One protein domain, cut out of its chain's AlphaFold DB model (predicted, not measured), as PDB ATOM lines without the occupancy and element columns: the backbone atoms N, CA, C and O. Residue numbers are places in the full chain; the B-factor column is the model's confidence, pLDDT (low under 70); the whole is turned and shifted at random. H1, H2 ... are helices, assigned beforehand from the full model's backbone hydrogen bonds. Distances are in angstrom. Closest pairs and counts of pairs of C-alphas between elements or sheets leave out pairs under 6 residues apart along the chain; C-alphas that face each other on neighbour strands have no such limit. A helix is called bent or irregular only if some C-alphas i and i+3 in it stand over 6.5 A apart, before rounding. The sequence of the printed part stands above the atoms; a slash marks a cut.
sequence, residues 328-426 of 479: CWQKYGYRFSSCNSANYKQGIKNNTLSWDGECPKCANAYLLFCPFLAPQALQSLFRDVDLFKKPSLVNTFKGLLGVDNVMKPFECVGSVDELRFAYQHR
ATOM      1  N   CYS A 328     162.360  44.803  66.632       96.88
ATOM      2  CA  CYS A 328     162.486  45.696  65.480       96.88
ATOM      3  C   CYS A 328     163.058  47.071  65.848       96.88
ATOM      4  O   CYS A 328     163.638  47.730  64.983       96.88
ATOM      5  N   TRP A 329     162.920  47.521  67.102       96.06
ATOM      6  CA  TRP A 329     163.212  48.909  67.486       96.06
ATOM      7  C   TRP A 329     164.636  49.352  67.159       96.06
ATOM      8  O   TRP A 329     164.824  50.404  66.552       96.06
ATOM      9  N   GLN A 330     165.638  48.532  67.487       94.44
ATOM     10  CA  GLN A 330     167.043  48.870  67.239       94.44
ATOM     11  C   GLN A 330     167.326  49.130  65.751       94.44
ATOM     12  O   GLN A 330     168.114  50.012  65.417       94.44
ATOM     13  N   LYS A 331     166.684  48.372  64.856       93.56
ATOM     14  CA  LYS A 331     166.917  48.457  63.409       93.56
ATOM     15  C   LYS A 331     166.030  49.503  62.730       93.56
ATOM     16  O   LYS A 331     166.469  50.164  61.791       93.56
ATOM     17  N   TYR A 332     164.788  49.651  63.189       95.44
ATOM     18  CA  TYR A 332     163.743  50.368  62.455       95.44
ATOM     19  C   TYR A 332     163.080  51.510  63.226       95.44
ATOM     20  O   TYR A 332     162.362  52.288  62.603       95.44
ATOM     21  N   GLY A 333     163.313  51.644  64.536       94.38
ATOM     22  CA  GLY A 333     162.557  52.523  65.441       94.38
ATOM     23  C   GLY A 333     162.456  53.985  64.995       94.38
ATOM     24  O   GLY A 333     161.442  54.621  65.237       94.38
ATOM     25  N   TYR A 334     163.443  54.488  64.248       94.19
ATOM     26  CA  TYR A 334     163.484  55.870  63.741       94.19
ATOM     27  C   TYR A 334     163.169  56.009  62.244       94.19
ATOM     28  O   TYR A 334     163.332  57.082  61.669       94.19
ATOM     29  N   ARG A 335     162.776  54.918  61.580       94.75
ATOM     30  CA  ARG A 335     162.593  54.845  60.118       94.75
ATOM     31  C   ARG A 335     161.224  54.312  59.699       94.75
ATOM     32  O   ARG A 335     160.922  54.299  58.508       94.75
ATOM     33  N   PHE A 336     160.419  53.851  60.653       96.00
ATOM     34  CA  PHE A 336     159.071  53.349  60.412       96.00
ATOM     35  C   PHE A 336     158.023  54.439  60.646       96.00
ATOM     36  O   PHE A 336     158.223  55.350  61.452       96.00
ATOM     37  N   SER A 337     156.876  54.322  59.977       94.75
ATOM     38  CA  SER A 337     155.693  55.114  60.311       94.75
ATOM     39  C   SER A 337     154.401  54.419  59.911       94.75
ATOM     40  O   SER A 337     154.346  53.722  58.903       94.75
ATOM     41  N   SER A 338     153.348  54.670  60.688       88.62
ATOM     42  CA  SER A 338     151.960  54.332  60.339       88.62
ATOM     43  C   SER A 338     151.107  55.591  60.105       88.62
ATOM     44  O   SER A 338     149.878  55.515  60.054       88.62
ATOM     45  N   CYS A 339     151.734  56.772  60.017       91.94
ATOM     46  CA  CYS A 339     151.047  58.052  59.865       91.94
ATOM     47  C   CYS A 339     150.533  58.240  58.430       91.94
ATOM     48  O   CYS A 339     151.312  58.458  57.502       91.94
ATOM     49  N   ASN A 340     149.212  58.217  58.251       86.62
ATOM     50  CA  ASN A 340     148.596  58.426  56.940       86.62
ATOM     51  C   ASN A 340     148.816  59.844  56.408       86.62
ATOM     52  O   ASN A 340     149.216  60.035  55.260       86.62
ATOM     53  N   SER A 341     148.611  60.839  57.271       87.06
ATOM     54  CA  SER A 341     148.710  62.254  56.917       87.06
ATOM     55  C   SER A 341     150.089  62.673  56.424       87.06
ATOM     56  O   SER A 341     150.168  63.486  55.507       87.06
ATOM     57  N   ALA A 342     151.151  62.124  57.016       87.62
ATOM     58  CA  ALA A 342     152.521  62.488  56.685       87.62
ATOM     59  C   ALA A 342     153.100  61.704  55.501       87.62
ATOM     60  O   ALA A 342     154.099  62.145  54.947       87.62
ATOM     61  N   ASN A 343     152.513  60.556  55.127       89.75
ATOM     62  CA  ASN A 343     153.159  59.629  54.189       89.75
ATOM     63  C   ASN A 343     152.304  59.231  52.979       89.75
ATOM     64  O   ASN A 343     152.867  58.806  51.981       89.75
ATOM     65  N   TYR A 344     150.972  59.325  53.031       85.56
ATOM     66  CA  TYR A 344     150.115  58.742  51.982       85.56
ATOM     67  C   TYR A 344     149.049  59.703  51.438       85.56
ATOM     68  O   TYR A 344     148.168  59.295  50.678       85.56
ATOM     69  N   LYS A 345     149.115  60.994  51.791       83.56
ATOM     70  CA  LYS A 345     148.320  62.029  51.114       83.56
ATOM     71  C   LYS A 345     148.829  62.236  49.685       83.56
ATOM     72  O   LYS A 345     150.019  62.110  49.414       83.56
ATOM     73  N   GLN A 346     147.924  62.587  48.772       73.75
ATOM     74  CA  GLN A 346     148.279  62.856  47.376       73.75
ATOM     75  C   GLN A 346     149.370  63.932  47.277       73.75
ATOM     76  O   GLN A 346     149.278  64.973  47.925       73.75
ATOM     77  N   GLY A 347     150.390  63.675  46.454       75.94
ATOM     78  CA  GLY A 347     151.530  64.576  46.253       75.94
ATOM     79  C   GLY A 347     152.613  64.498  47.333       75.94
ATOM     80  O   GLY A 347     153.632  65.173  47.207       75.94
ATOM     81  N   ILE A 348     152.430  63.680  48.372       81.75
ATOM     82  CA  ILE A 348     153.456  63.428  49.382       81.75
ATOM     83  C   ILE A 348     154.288  62.216  48.967       81.75
ATOM     84  O   ILE A 348     153.767  61.113  48.820       81.75
ATOM     85  N   LYS A 349     155.601  62.419  48.814       83.94
ATOM     86  CA  LYS A 349     156.553  61.319  48.629       83.94
ATOM     87  C   LYS A 349     156.799  60.611  49.956       83.94
ATOM     88  O   LYS A 349     156.974  61.261  50.982       83.94
ATOM     89  N   ASN A 350     156.885  59.287  49.917       89.94
ATOM     90  CA  ASN A 350     157.010  58.450  51.110       89.94
ATOM     91  C   ASN A 350     158.341  57.695  51.208       89.94
ATOM     92  O   ASN A 350     158.458  56.739  51.969       89.94
ATOM     93  N   ASN A 351     159.353  58.140  50.458       92.56
ATOM     94  CA  ASN A 351     160.702  57.575  50.470       92.56
ATOM     95  C   ASN A 351     161.299  57.518  51.881       92.56
ATOM     96  O   ASN A 351     161.924  56.530  52.264       92.56
ATOM     97  N   THR A 352     161.076  58.577  52.661       92.44
ATOM     98  CA  THR A 352     161.376  58.615  54.092       92.44
ATOM     99  C   THR A 352     160.073  58.776  54.848       92.44
ATOM    100  O   THR A 352     159.331  59.729  54.617       92.44
ATOM    101  N   LEU A 353     159.801  57.830  55.740       94.75
ATOM    102  CA  LEU A 353     158.600  57.842  56.554       94.75
ATOM    103  C   LEU A 353     158.758  58.802  57.730       94.75
ATOM    104  O   LEU A 353     159.821  58.886  58.340       94.75
ATOM    105  N   SER A 354     157.683  59.511  58.060       94.06
ATOM    106  CA  SER A 354     157.676  60.491  59.147       94.06
ATOM    107  C   SER A 354     156.379  60.458  59.952       94.06
ATOM    108  O   SER A 354     155.396  59.811  59.570       94.06
ATOM    109  N   TRP A 355     156.385  61.140  61.095       96.06
ATOM    110  CA  TRP A 355     155.233  61.296  61.977       96.06
ATOM    111  C   TRP A 355     154.879  62.778  62.093       96.06
ATOM    112  O   TRP A 355     155.734  63.611  62.392       96.06
ATOM    113  N   ASP A 356     153.609  63.126  61.871       95.56
ATOM    114  CA  ASP A 356     153.175  64.521  61.998       95.56
ATOM    115  C   ASP A 356     153.022  64.968  63.461       95.56
ATOM    116  O   ASP A 356     153.165  66.156  63.739       95.56
ATOM    117  N   GLY A 357     152.777  64.037  64.390       96.50
ATOM    118  CA  GLY A 357     152.477  64.320  65.798       96.50
ATOM    119  C   GLY A 357     151.146  65.050  66.032       96.50
ATOM    120  O   GLY A 357     150.951  65.607  67.110       96.50
ATOM    121  N   GLU A 358     150.256  65.096  65.040       96.00
ATOM    122  CA  GLU A 358     148.992  65.854  65.060       96.00
ATOM    123  C   GLU A 358     147.760  64.990  64.766       96.00
ATOM    124  O   GLU A 358     146.642  65.387  65.082       96.00
ATOM    125  N   CYS A 359     147.928  63.826  64.132       95.50
ATOM    126  CA  CYS A 359     146.797  63.017  63.682       95.50
ATOM    127  C   CYS A 359     146.423  61.871  64.648       95.50
ATOM    128  O   CYS A 359     147.248  61.429  65.458       95.50
ATOM    129  N   PRO A 360     145.207  61.300  64.512       95.31
ATOM    130  CA  PRO A 360     144.774  60.139  65.290       95.31
ATOM    131  C   PRO A 360     145.709  58.931  65.226       95.31
ATOM    132  O   PRO A 360     145.866  58.228  66.219       95.31
ATOM    133  N   LYS A 361     146.383  58.708  64.090       94.38
ATOM    134  CA  LYS A 361     147.370  57.627  63.943       94.38
ATOM    135  C   LYS A 361     148.598  57.827  64.827       94.38
ATOM    136  O   LYS A 361     149.086  56.857  65.398       94.38
ATOM    137  N   CYS A 362     149.075  59.064  64.969       97.25
ATOM    138  CA  CYS A 362     150.176  59.397  65.874       97.25
ATOM    139  C   CYS A 362     149.760  59.210  67.336       97.25
ATOM    140  O   CYS A 362     150.491  58.580  68.093       97.25
ATOM    141  N   ALA A 363     148.566  59.680  67.716       97.88
ATOM    142  CA  ALA A 363     148.024  59.491  69.064       97.88
ATOM    143  C   ALA A 363     147.837  57.999  69.415       97.88
ATOM    144  O   ALA A 363     148.234  57.563  70.494       97.88
ATOM    145  N   ASN A 364     147.310  57.203  68.478       97.19
ATOM    146  CA  ASN A 364     147.187  55.750  68.614       97.19
ATOM    147  C   ASN A 364     148.550  55.067  68.775       97.19
ATOM    148  O   ASN A 364     148.741  54.294  69.706       97.19
ATOM    149  N   ALA A 365     149.517  55.376  67.904       97.19
ATOM    150  CA  ALA A 365     150.866  54.824  68.013       97.19
ATOM    151  C   ALA A 365     151.518  55.192  69.355       97.19
ATOM    152  O   ALA A 365     152.137  54.341  69.987       97.19
ATOM    153  N   TYR A 366     151.331  56.427  69.826       98.00
ATOM    154  CA  TYR A 366     151.853  56.864  71.117       98.00
ATOM    155  C   TYR A 366     151.279  56.035  72.274       98.00
ATOM    156  O   TYR A 366     152.035  55.567  73.120       98.00
ATOM    157  N   LEU A 367     149.967  55.770  72.264       98.19
ATOM    158  CA  LEU A 367     149.325  54.863  73.222       98.19
ATOM    159  C   LEU A 367     149.874  53.435  73.129       98.19
ATOM    160  O   LEU A 367     150.243  52.880  74.157       98.19
ATOM    161  N   LEU A 368     149.984  52.859  71.928       97.38
ATOM    162  CA  LEU A 368     150.462  51.482  71.737       97.38
ATOM    163  C   LEU A 368     151.918  51.272  72.176       97.38
ATOM    164  O   LEU A 368     152.266  50.196  72.655       97.38
ATOM    165  N   PHE A 369     152.780  52.276  72.006       97.81
ATOM    166  CA  PHE A 369     154.211  52.151  72.291       97.81
ATOM    167  C   PHE A 369     154.621  52.630  73.689       97.81
ATOM    168  O   PHE A 369     155.652  52.189  74.201       97.81
ATOM    169  N   CYS A 370     153.835  53.500  74.335       97.00
ATOM    170  CA  CYS A 370     154.176  54.018  75.661       97.00
ATOM    171  C   CYS A 370     154.331  52.965  76.781       97.00
ATOM    172  O   CYS A 370     155.050  53.275  77.733       97.00
ATOM    173  N   PRO A 371     153.767  51.736  76.718       96.19
ATOM    174  CA  PRO A 371     154.056  50.682  77.701       96.19
ATOM    175  C   PRO A 371     155.465  50.106  77.611       96.19
ATOM    176  O   PRO A 371     155.981  49.587  78.595       96.19
ATOM    177  N   PHE A 372     156.091  50.194  76.439       96.38
ATOM    178  CA  PHE A 372     157.296  49.424  76.124       96.38
ATOM    179  C   PHE A 372     158.530  50.301  75.891       96.38
ATOM    180  O   PHE A 372     159.646  49.794  75.832       96.38
ATOM    181  N   LEU A 373     158.353  51.619  75.769       95.12
ATOM    182  CA  LEU A 373     159.432  52.565  75.496       95.12
ATOM    183  C   LEU A 373     159.544  53.641  76.566       95.12
ATOM    184  O   LEU A 373     158.543  54.199  77.018       95.12
ATOM    185  N   ALA A 374     160.784  54.012  76.884       93.06
ATOM    186  CA  ALA A 374     161.063  55.206  77.668       93.06
ATOM    187  C   ALA A 374     160.524  56.465  76.952       93.06
ATOM    188  O   ALA A 374     160.614  56.532  75.719       93.06
ATOM    189  N   PRO A 375     160.032  57.483  77.688       93.62
ATOM    190  CA  PRO A 375     159.435  58.678  77.091       93.62
ATOM    191  C   PRO A 375     160.308  59.350  76.032       93.62
ATOM    192  O   PRO A 375     159.814  59.646  74.952       93.62
ATOM    193  N   GLN A 376     161.613  59.501  76.276       93.19
ATOM    194  CA  GLN A 376     162.558  60.095  75.319       93.19
ATOM    195  C   GLN A 376     162.562  59.373  73.975       93.19
ATOM    196  O   GLN A 376     162.526  60.008  72.925       93.19
ATOM    197  N   ALA A 377     162.610  58.038  74.008       94.25
ATOM    198  CA  ALA A 377     162.701  57.235  72.799       94.25
ATOM    199  C   ALA A 377     161.462  57.444  71.925       94.25
ATOM    200  O   ALA A 377     161.594  57.710  70.734       94.25
ATOM    201  N   LEU A 378     160.268  57.401  72.521       95.88
ATOM    202  CA  LEU A 378     159.024  57.586  71.781       95.88
ATOM    203  C   LEU A 378     158.804  59.045  71.357       95.88
ATOM    204  O   LEU A 378     158.440  59.297  70.212       95.88
ATOM    205  N   GLN A 379     159.055  60.013  72.243       96.19
ATOM    206  CA  GLN A 379     158.865  61.446  71.977       96.19
ATOM    207  C   GLN A 379     159.779  61.964  70.866       96.19
ATOM    208  O   GLN A 379     159.349  62.812  70.084       96.19
ATOM    209  N   SER A 380     160.991  61.421  70.732       95.75
ATOM    210  CA  SER A 380     161.906  61.795  69.645       95.75
ATOM    211  C   SER A 380     161.332  61.533  68.244       95.75
ATOM    212  O   SER A 380     161.643  62.264  67.304       95.75
ATOM    213  N   LEU A 381     160.403  60.576  68.099       95.62
ATOM    214  CA  LEU A 381     159.676  60.357  66.840       95.62
ATOM    215  C   LEU A 381     158.711  61.504  66.507       95.62
ATOM    216  O   LEU A 381     158.359  61.704  65.346       95.62
ATOM    217  N   PHE A 382     158.294  62.266  67.518       96.38
ATOM    218  CA  PHE A 382     157.295  63.329  67.442       96.38
ATOM    219  C   PHE A 382     157.894  64.709  67.743       96.38
ATOM    220  O   PHE A 382     157.218  65.563  68.317       96.38
ATOM    221  N   ARG A 383     159.149  64.944  67.325       95.25
ATOM    222  CA  ARG A 383     159.887  66.208  67.535       95.25
ATOM    223  C   ARG A 383     160.071  66.554  69.020       95.25
ATOM    224  O   ARG A 383     159.884  67.702  69.412       95.25
ATOM    225  N   ASP A 384     160.386  65.541  69.827       95.56
ATOM    226  CA  ASP A 384     160.604  65.637  71.278       95.56
ATOM    227  C   ASP A 384     159.384  66.164  72.060       95.56
ATOM    228  O   ASP A 384     159.509  66.789  73.114       95.56
ATOM    229  N   VAL A 385     158.174  65.905  71.545       95.56
ATOM    230  CA  VAL A 385     156.911  66.337  72.161       95.56
ATOM    231  C   VAL A 385     156.222  65.180  72.877       95.56
ATOM    232  O   VAL A 385     155.929  64.144  72.281       95.56
ATOM    233  N   ASP A 386     155.857  65.403  74.143       96.75
ATOM    234  CA  ASP A 386     154.917  64.538  74.857       96.75
ATOM    235  C   ASP A 386     153.490  64.760  74.342       96.75
ATOM    236  O   ASP A 386     152.842  65.762  74.669       96.75
ATOM    237  N   LEU A 387     152.989  63.824  73.532       98.06
ATOM    238  CA  LEU A 387     151.676  63.967  72.909       98.06
ATOM    239  C   LEU A 387     150.533  64.020  73.932       98.06
ATOM    240  O   LEU A 387     149.540  64.691  73.659       98.06
ATOM    241  N   PHE A 388     150.670  63.422  75.123       98.00
ATOM    242  CA  PHE A 388     149.631  63.500  76.163       98.00
ATOM    243  C   PHE A 388     149.428  64.919  76.711       98.00
ATOM    244  O   PHE A 388     148.338  65.240  77.183       98.00
ATOM    245  N   LYS A 389     150.433  65.797  76.596       97.12
ATOM    246  CA  LYS A 389     150.325  67.211  76.998       97.12
ATOM    247  C   LYS A 389     149.695  68.095  75.929       97.12
ATOM    248  O   LYS A 389     149.460  69.276  76.176       97.12
ATOM    249  N   LYS A 390     149.481  67.571  74.724       97.50
ATOM    250  CA  LYS A 390     149.145  68.388  73.567       97.50
ATOM    251  C   LYS A 390     147.655  68.740  73.546       97.50
ATOM    252  O   LYS A 390     146.835  67.843  73.334       97.50
ATOM    253  N   PRO A 391     147.273  70.027  73.672       97.19
ATOM    254  CA  PRO A 391     145.861  70.404  73.744       97.19
ATOM    255  C   PRO A 391     145.060  70.006  72.499       97.19
ATOM    256  O   PRO A 391     143.909  69.592  72.618       97.19
ATOM    257  N   SER A 392     145.678  70.058  71.309       96.94
ATOM    258  CA  SER A 392     145.027  69.690  70.043       96.94
ATOM    259  C   SER A 392     144.633  68.212  69.958       96.94
ATOM    260  O   SER A 392     143.709  67.880  69.221       96.94
ATOM    261  N   LEU A 393     145.279  67.329  70.731       97.94
ATOM    262  CA  LEU A 393     145.012  65.888  70.731       97.94
ATOM    263  C   LEU A 393     144.082  65.436  71.861       97.94
ATOM    264  O   LEU A 393     143.735  64.259  71.913       97.94
ATOM    265  N   VAL A 394     143.639  66.326  72.756       98.06
ATOM    266  CA  VAL A 394     142.815  65.943  73.919       98.06
ATOM    267  C   VAL A 394     141.546  65.209  73.486       98.06
ATOM    268  O   VAL A 394     141.285  64.107  73.962       98.06
ATOM    269  N   ASN A 395     140.788  65.767  72.539       97.88
ATOM    270  CA  ASN A 395     139.580  65.110  72.029       97.88
ATOM    271  C   ASN A 395     139.910  63.837  71.238       97.88
ATOM    272  O   ASN A 395     139.166  62.865  71.305       97.88
ATOM    273  N   THR A 396     141.049  63.797  70.547       97.69
ATOM    274  CA  THR A 396     141.519  62.580  69.878       97.69
ATOM    275  C   THR A 396     141.751  61.454  70.883       97.69
ATOM    276  O   THR A 396     141.243  60.355  70.680       97.69
ATOM    277  N   PHE A 397     142.443  61.717  71.997       98.44
ATOM    278  CA  PHE A 397     142.632  60.724  73.055       98.44
ATOM    279  C   PHE A 397     141.316  60.341  73.733       98.44
ATOM    280  O   PHE A 397     141.115  59.160  73.994       98.44
ATOM    281  N   LYS A 398     140.394  61.287  73.958       98.00
ATOM    282  CA  LYS A 398     139.051  60.958  74.469       98.00
ATOM    283  C   LYS A 398     138.318  59.985  73.547       98.00
ATOM    284  O   LYS A 398     137.795  58.990  74.035       98.00
ATOM    285  N   GLY A 399     138.344  60.214  72.233       96.25
ATOM    286  CA  GLY A 399     137.728  59.308  71.261       96.25
ATOM    287  C   GLY A 399     138.404  57.936  71.197       96.25
ATOM    288  O   GLY A 399     137.722  56.917  71.148       96.25
ATOM    289  N   LEU A 400     139.740  57.888  71.251       96.25
ATOM    290  CA  LEU A 400     140.503  56.632  71.283       96.25
ATOM    291  C   LEU A 400     140.251  55.812  72.557       96.25
ATOM    292  O   LEU A 400     140.254  54.588  72.511       96.25
ATOM    293  N   LEU A 401     140.026  56.485  73.686       97.12
ATOM    294  CA  LEU A 401     139.843  55.870  75.001       97.12
ATOM    295  C   LEU A 401     138.364  55.782  75.418       97.12
ATOM    296  O   LEU A 401     138.077  55.428  76.563       97.12
ATOM    297  N   GLY A 402     137.424  56.108  74.525       95.38
ATOM    298  CA  GLY A 402     135.979  56.048  74.772       95.38
ATOM    299  C   GLY A 402     135.516  56.900  75.960       95.38
ATOM    300  O   GLY A 402     134.846  56.383  76.853       95.38
ATOM    301  N   VAL A 403     135.922  58.170  76.015       97.00
ATOM    302  CA  VAL A 403     135.620  59.123  77.101       97.00
ATOM    303  C   VAL A 403     134.750  60.275  76.579       97.00
ATOM    304  O   VAL A 403     134.898  60.712  75.439       97.00
ATOM    305  N   ASP A 404     133.842  60.774  77.424       95.06
ATOM    306  CA  ASP A 404     132.965  61.933  77.175       95.06
ATOM    307  C   ASP A 404     132.107  61.854  75.899       95.06
ATOM    308  O   ASP A 404     131.753  62.880  75.321       95.06
ATOM    309  N   ASN A 405     131.775  60.643  75.437       91.38
ATOM    310  CA  ASN A 405     131.061  60.407  74.174       91.38
ATOM    311  C   ASN A 405     131.740  61.050  72.949       91.38
ATOM    312  O   ASN A 405     131.091  61.287  71.928       91.38
ATOM    313  N   VAL A 406     133.043  61.338  73.030       93.69
ATOM    314  CA  VAL A 406     133.796  61.807  71.869       93.69
ATOM    315  C   VAL A 406     133.917  60.650  70.889       93.69
ATOM    316  O   VAL A 406     134.334  59.551  71.250       93.69
ATOM    317  N   MET A 407     133.534  60.896  69.638       89.25
ATOM    318  CA  MET A 407     133.549  59.874  68.599       89.25
ATOM    319  C   MET A 407     134.979  59.366  68.365       89.25
ATOM    320  O   MET A 407     135.918  60.154  68.203       89.25
ATOM    321  N   LYS A 408     135.140  58.039  68.319       90.25
ATOM    322  CA  LYS A 408     136.402  57.387  67.948       90.25
ATOM    323  C   LYS A 408     136.827  57.865  66.556       90.25
ATOM    324  O   LYS A 408     135.993  57.852  65.660       90.25
ATOM    325  N   PRO A 409     138.084  58.275  66.321       89.81
ATOM    326  CA  PRO A 409     138.510  58.716  64.996       89.81
ATOM    327  C   PRO A 409     138.272  57.658  63.908       89.81
ATOM    328  O   PRO A 409     138.474  56.467  64.140       89.81
ATOM    329  N   PHE A 410     137.884  58.099  62.710       84.94
ATOM    330  CA  PHE A 410     137.625  57.230  61.557       84.94
ATOM    331  C   PHE A 410     138.936  56.812  60.860       84.94
ATOM    332  O   PHE A 410     139.221  57.200  59.730       84.94
ATOM    333  N   GLU A 411     139.769  56.055  61.572       84.88
ATOM    334  CA  GLU A 411     141.119  55.607  61.189       84.88
ATOM    335  C   GLU A 411     141.350  54.162  61.688       84.88
ATOM    336  O   GLU A 411     140.646  53.721  62.595       84.88
ATOM    337  N   CYS A 412     142.330  53.395  61.161       81.69
ATOM    338  CA  CYS A 412     142.695  52.120  61.832       81.69
ATOM    339  C   CYS A 412     143.427  52.439  63.133       81.69
ATOM    340  O   CYS A 412     144.598  52.829  63.109       81.69
ATOM    341  N   VAL A 413     142.738  52.305  64.244       88.19
ATOM    342  CA  VAL A 413     143.268  52.534  65.580       88.19
ATOM    343  C   VAL A 413     142.770  51.406  66.476       88.19
ATOM    344  O   VAL A 413     141.740  50.797  66.161       88.19
ATOM    345  N   GLY A 414     143.484  51.165  67.574       87.75
ATOM    346  CA  GLY A 414     143.227  50.043  68.471       87.75
ATOM    347  C   GLY A 414     141.823  50.066  69.065       87.75
ATOM    348  O   GLY A 414     141.085  51.060  68.975       87.75
ATOM    349  N   SER A 415     141.426  48.949  69.668       91.75
ATOM    350  CA  SER A 415     140.162  48.876  70.402       91.75
ATOM    351  C   SER A 415     140.198  49.788  71.632       91.75
ATOM    352  O   SER A 415     141.273  50.092  72.162       91.75
ATOM    353  N   VAL A 416     139.038  50.257  72.096       94.31
ATOM    354  CA  VAL A 416     138.991  51.171  73.255       94.31
ATOM    355  C   VAL A 416     139.626  50.517  74.485       94.31
ATOM    356  O   VAL A 416     140.431  51.143  75.181       94.31
ATOM    357  N   ASP A 417     139.303  49.251  74.736       94.69
ATOM    358  CA  ASP A 417     139.803  48.527  75.904       94.69
ATOM    359  C   ASP A 417     141.301  48.216  75.804       94.69
ATOM    360  O   ASP A 417     142.009  48.317  76.811       94.69
ATOM    361  N   GLU A 418     141.817  47.920  74.610       95.81
ATOM    362  CA  GLU A 418     143.254  47.729  74.382       95.81
ATOM    363  C   GLU A 418     144.040  49.024  74.628       95.81
ATOM    364  O   GLU A 418     145.051  49.023  75.336       95.81
ATOM    365  N   LEU A 419     143.557  50.154  74.107       97.06
ATOM    366  CA  LEU A 419     144.227  51.448  74.258       97.06
ATOM    367  C   LEU A 419     144.173  51.978  75.695       97.06
ATOM    368  O   LEU A 419     145.139  52.591  76.164       97.06
ATOM    369  N   ARG A 420     143.087  51.708  76.428       97.62
ATOM    370  CA  ARG A 420     143.010  51.972  77.874       97.62
ATOM    371  C   ARG A 420     144.048  51.164  78.637       97.62
ATOM    372  O   ARG A 420     144.782  51.740  79.441       97.62
ATOM    373  N   PHE A 421     144.153  49.863  78.355       97.50
ATOM    374  CA  PHE A 421     145.153  49.001  78.985       97.50
ATOM    375  C   PHE A 421     146.570  49.519  78.713       97.50
ATOM    376  O   PHE A 421     147.367  49.642  79.647       97.50
ATOM    377  N   ALA A 422     146.860  49.906  77.467       97.56
ATOM    378  CA  ALA A 422     148.141  50.491  77.090       97.56
ATOM    379  C   ALA A 422     148.439  51.774  77.891       97.56
ATOM    380  O   ALA A 422     149.481  51.882  78.535       97.56
ATOM    381  N   TYR A 423     147.497  52.720  77.969       97.62
ATOM    382  CA  TYR A 423     147.685  53.945  78.758       97.62
ATOM    383  C   TYR A 423     147.975  53.677  80.246       97.62
ATOM    384  O   TYR A 423     148.785  54.375  80.874       97.62
ATOM    385  N   GLN A 424     147.316  52.677  80.833       95.62
ATOM    386  CA  GLN A 424     147.517  52.309  82.235       95.62
ATOM    387  C   GLN A 424     148.914  51.736  82.489       95.62
ATOM    388  O   GLN A 424     149.515  52.068  83.514       95.62
ATOM    389  N   HIS A 425     149.426  50.946  81.541       94.81
ATOM    390  CA  HIS A 425     150.722  50.267  81.605       94.81
ATOM    391  C   HIS A 425     151.874  51.068  80.994       94.81
ATOM    392  O   HIS A 425     152.982  50.550  80.889       94.81
ATOM    393  N   ARG A 426     151.644  52.334  80.616       94.19
ATOM    394  CA  ARG A 426     152.707  53.229  80.148       94.19
ATOM    395  C   ARG A 426     153.887  53.239  81.120       94.19
ATOM    396  O   ARG A 426     153.688  53.214  82.337       94.19
TER     397      ARG A 426
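What this domain is: This is residues 328 to 426 of the 479 residues of an uncharacterized protein of TM7 phylum sp. oral taxon 351 (UniProt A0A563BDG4). A ten-residue helix, H3, sits in the middle of a rounded body; H5 crosses it near its first residue, and H6 packs on it at a slant. H4 is near H3, while the small helices H1 and H2 and much loop make up the rest, with H1 toward one end of the long axis and the loop around Asn 405 at the other. The printed part has 99 residues with six named helices, H1 to H6 in order along the chain, and no named strand. The class is all helix, though only 44 of the 99 residues are in named elements. The whole is compact, with a radius of gyration of the C-alphas of 13.3 A and spans of 38 by 32 by 22 A.

How they stand to each other: H1, residues 328 to 332, touches no helix. H2, residues 340 to 343, is close to but not clearly touching H3, residues 360 to 369; their closest C-alphas, those of Asn 340 and Lys 361, are 7.2 A apart. H4, residues 375 to 380, is also close to but not clearly touching H3, with the closest C-alphas, those of Tyr 366 and Leu 378, 7.2 A apart; the two run opposite ways at a tilt of 38 degrees, only just steep. H5, residues 391 to 400, touches H3 and is about perpendicular to it at 73 degrees; the closest C-alphas are those of Pro 360 and Thr 396, 6.1 A apart. H6, residues 416 to 424, touches H3 the same way at a steep tilt of 54 degrees, the C-alphas of Leu 367 and Tyr 423 being closest at 5.8 A. H5 and H6 are close but not clearly touching: their closest C-alphas, those of Leu 400 and Val 416, are 6.0 A apart. Among the pairs that stay apart are H1 and H3, and H4 and H6. Each O i to N i+4 pair is within hydrogen-bond range in H1, H3, H4 and H6, and 4 of 6 are in H5; H2 is too short for such a pair.

Where its parts are: H1 begins at C-alpha 328, (162.486, 45.696, 65.480), and has five residues; H2 has four. H3 runs 14.2 A from C-alpha 360, at (144.774, 60.139, 65.290), to C-alpha 369. H4 has six residues. H5 measures 15.0 A and is irregular, with C-alphas 392 and 395 7.4 A apart. H6 measures 12.4 A and ends at C-alpha 424, (147.517, 52.309, 82.235).

The domain as a whole: The C-alphas of Lys 331 and Asn 405 are the two farthest apart, at 39.3 A. The printed part has no cut. The links from H2 to H3, residues 344 to 359, and from H5 to H6, residues 401 to 415, are long; that from H3 to H4 is tight. Mean pLDDT of the printed part is 93.8, and no printed residue is under 70.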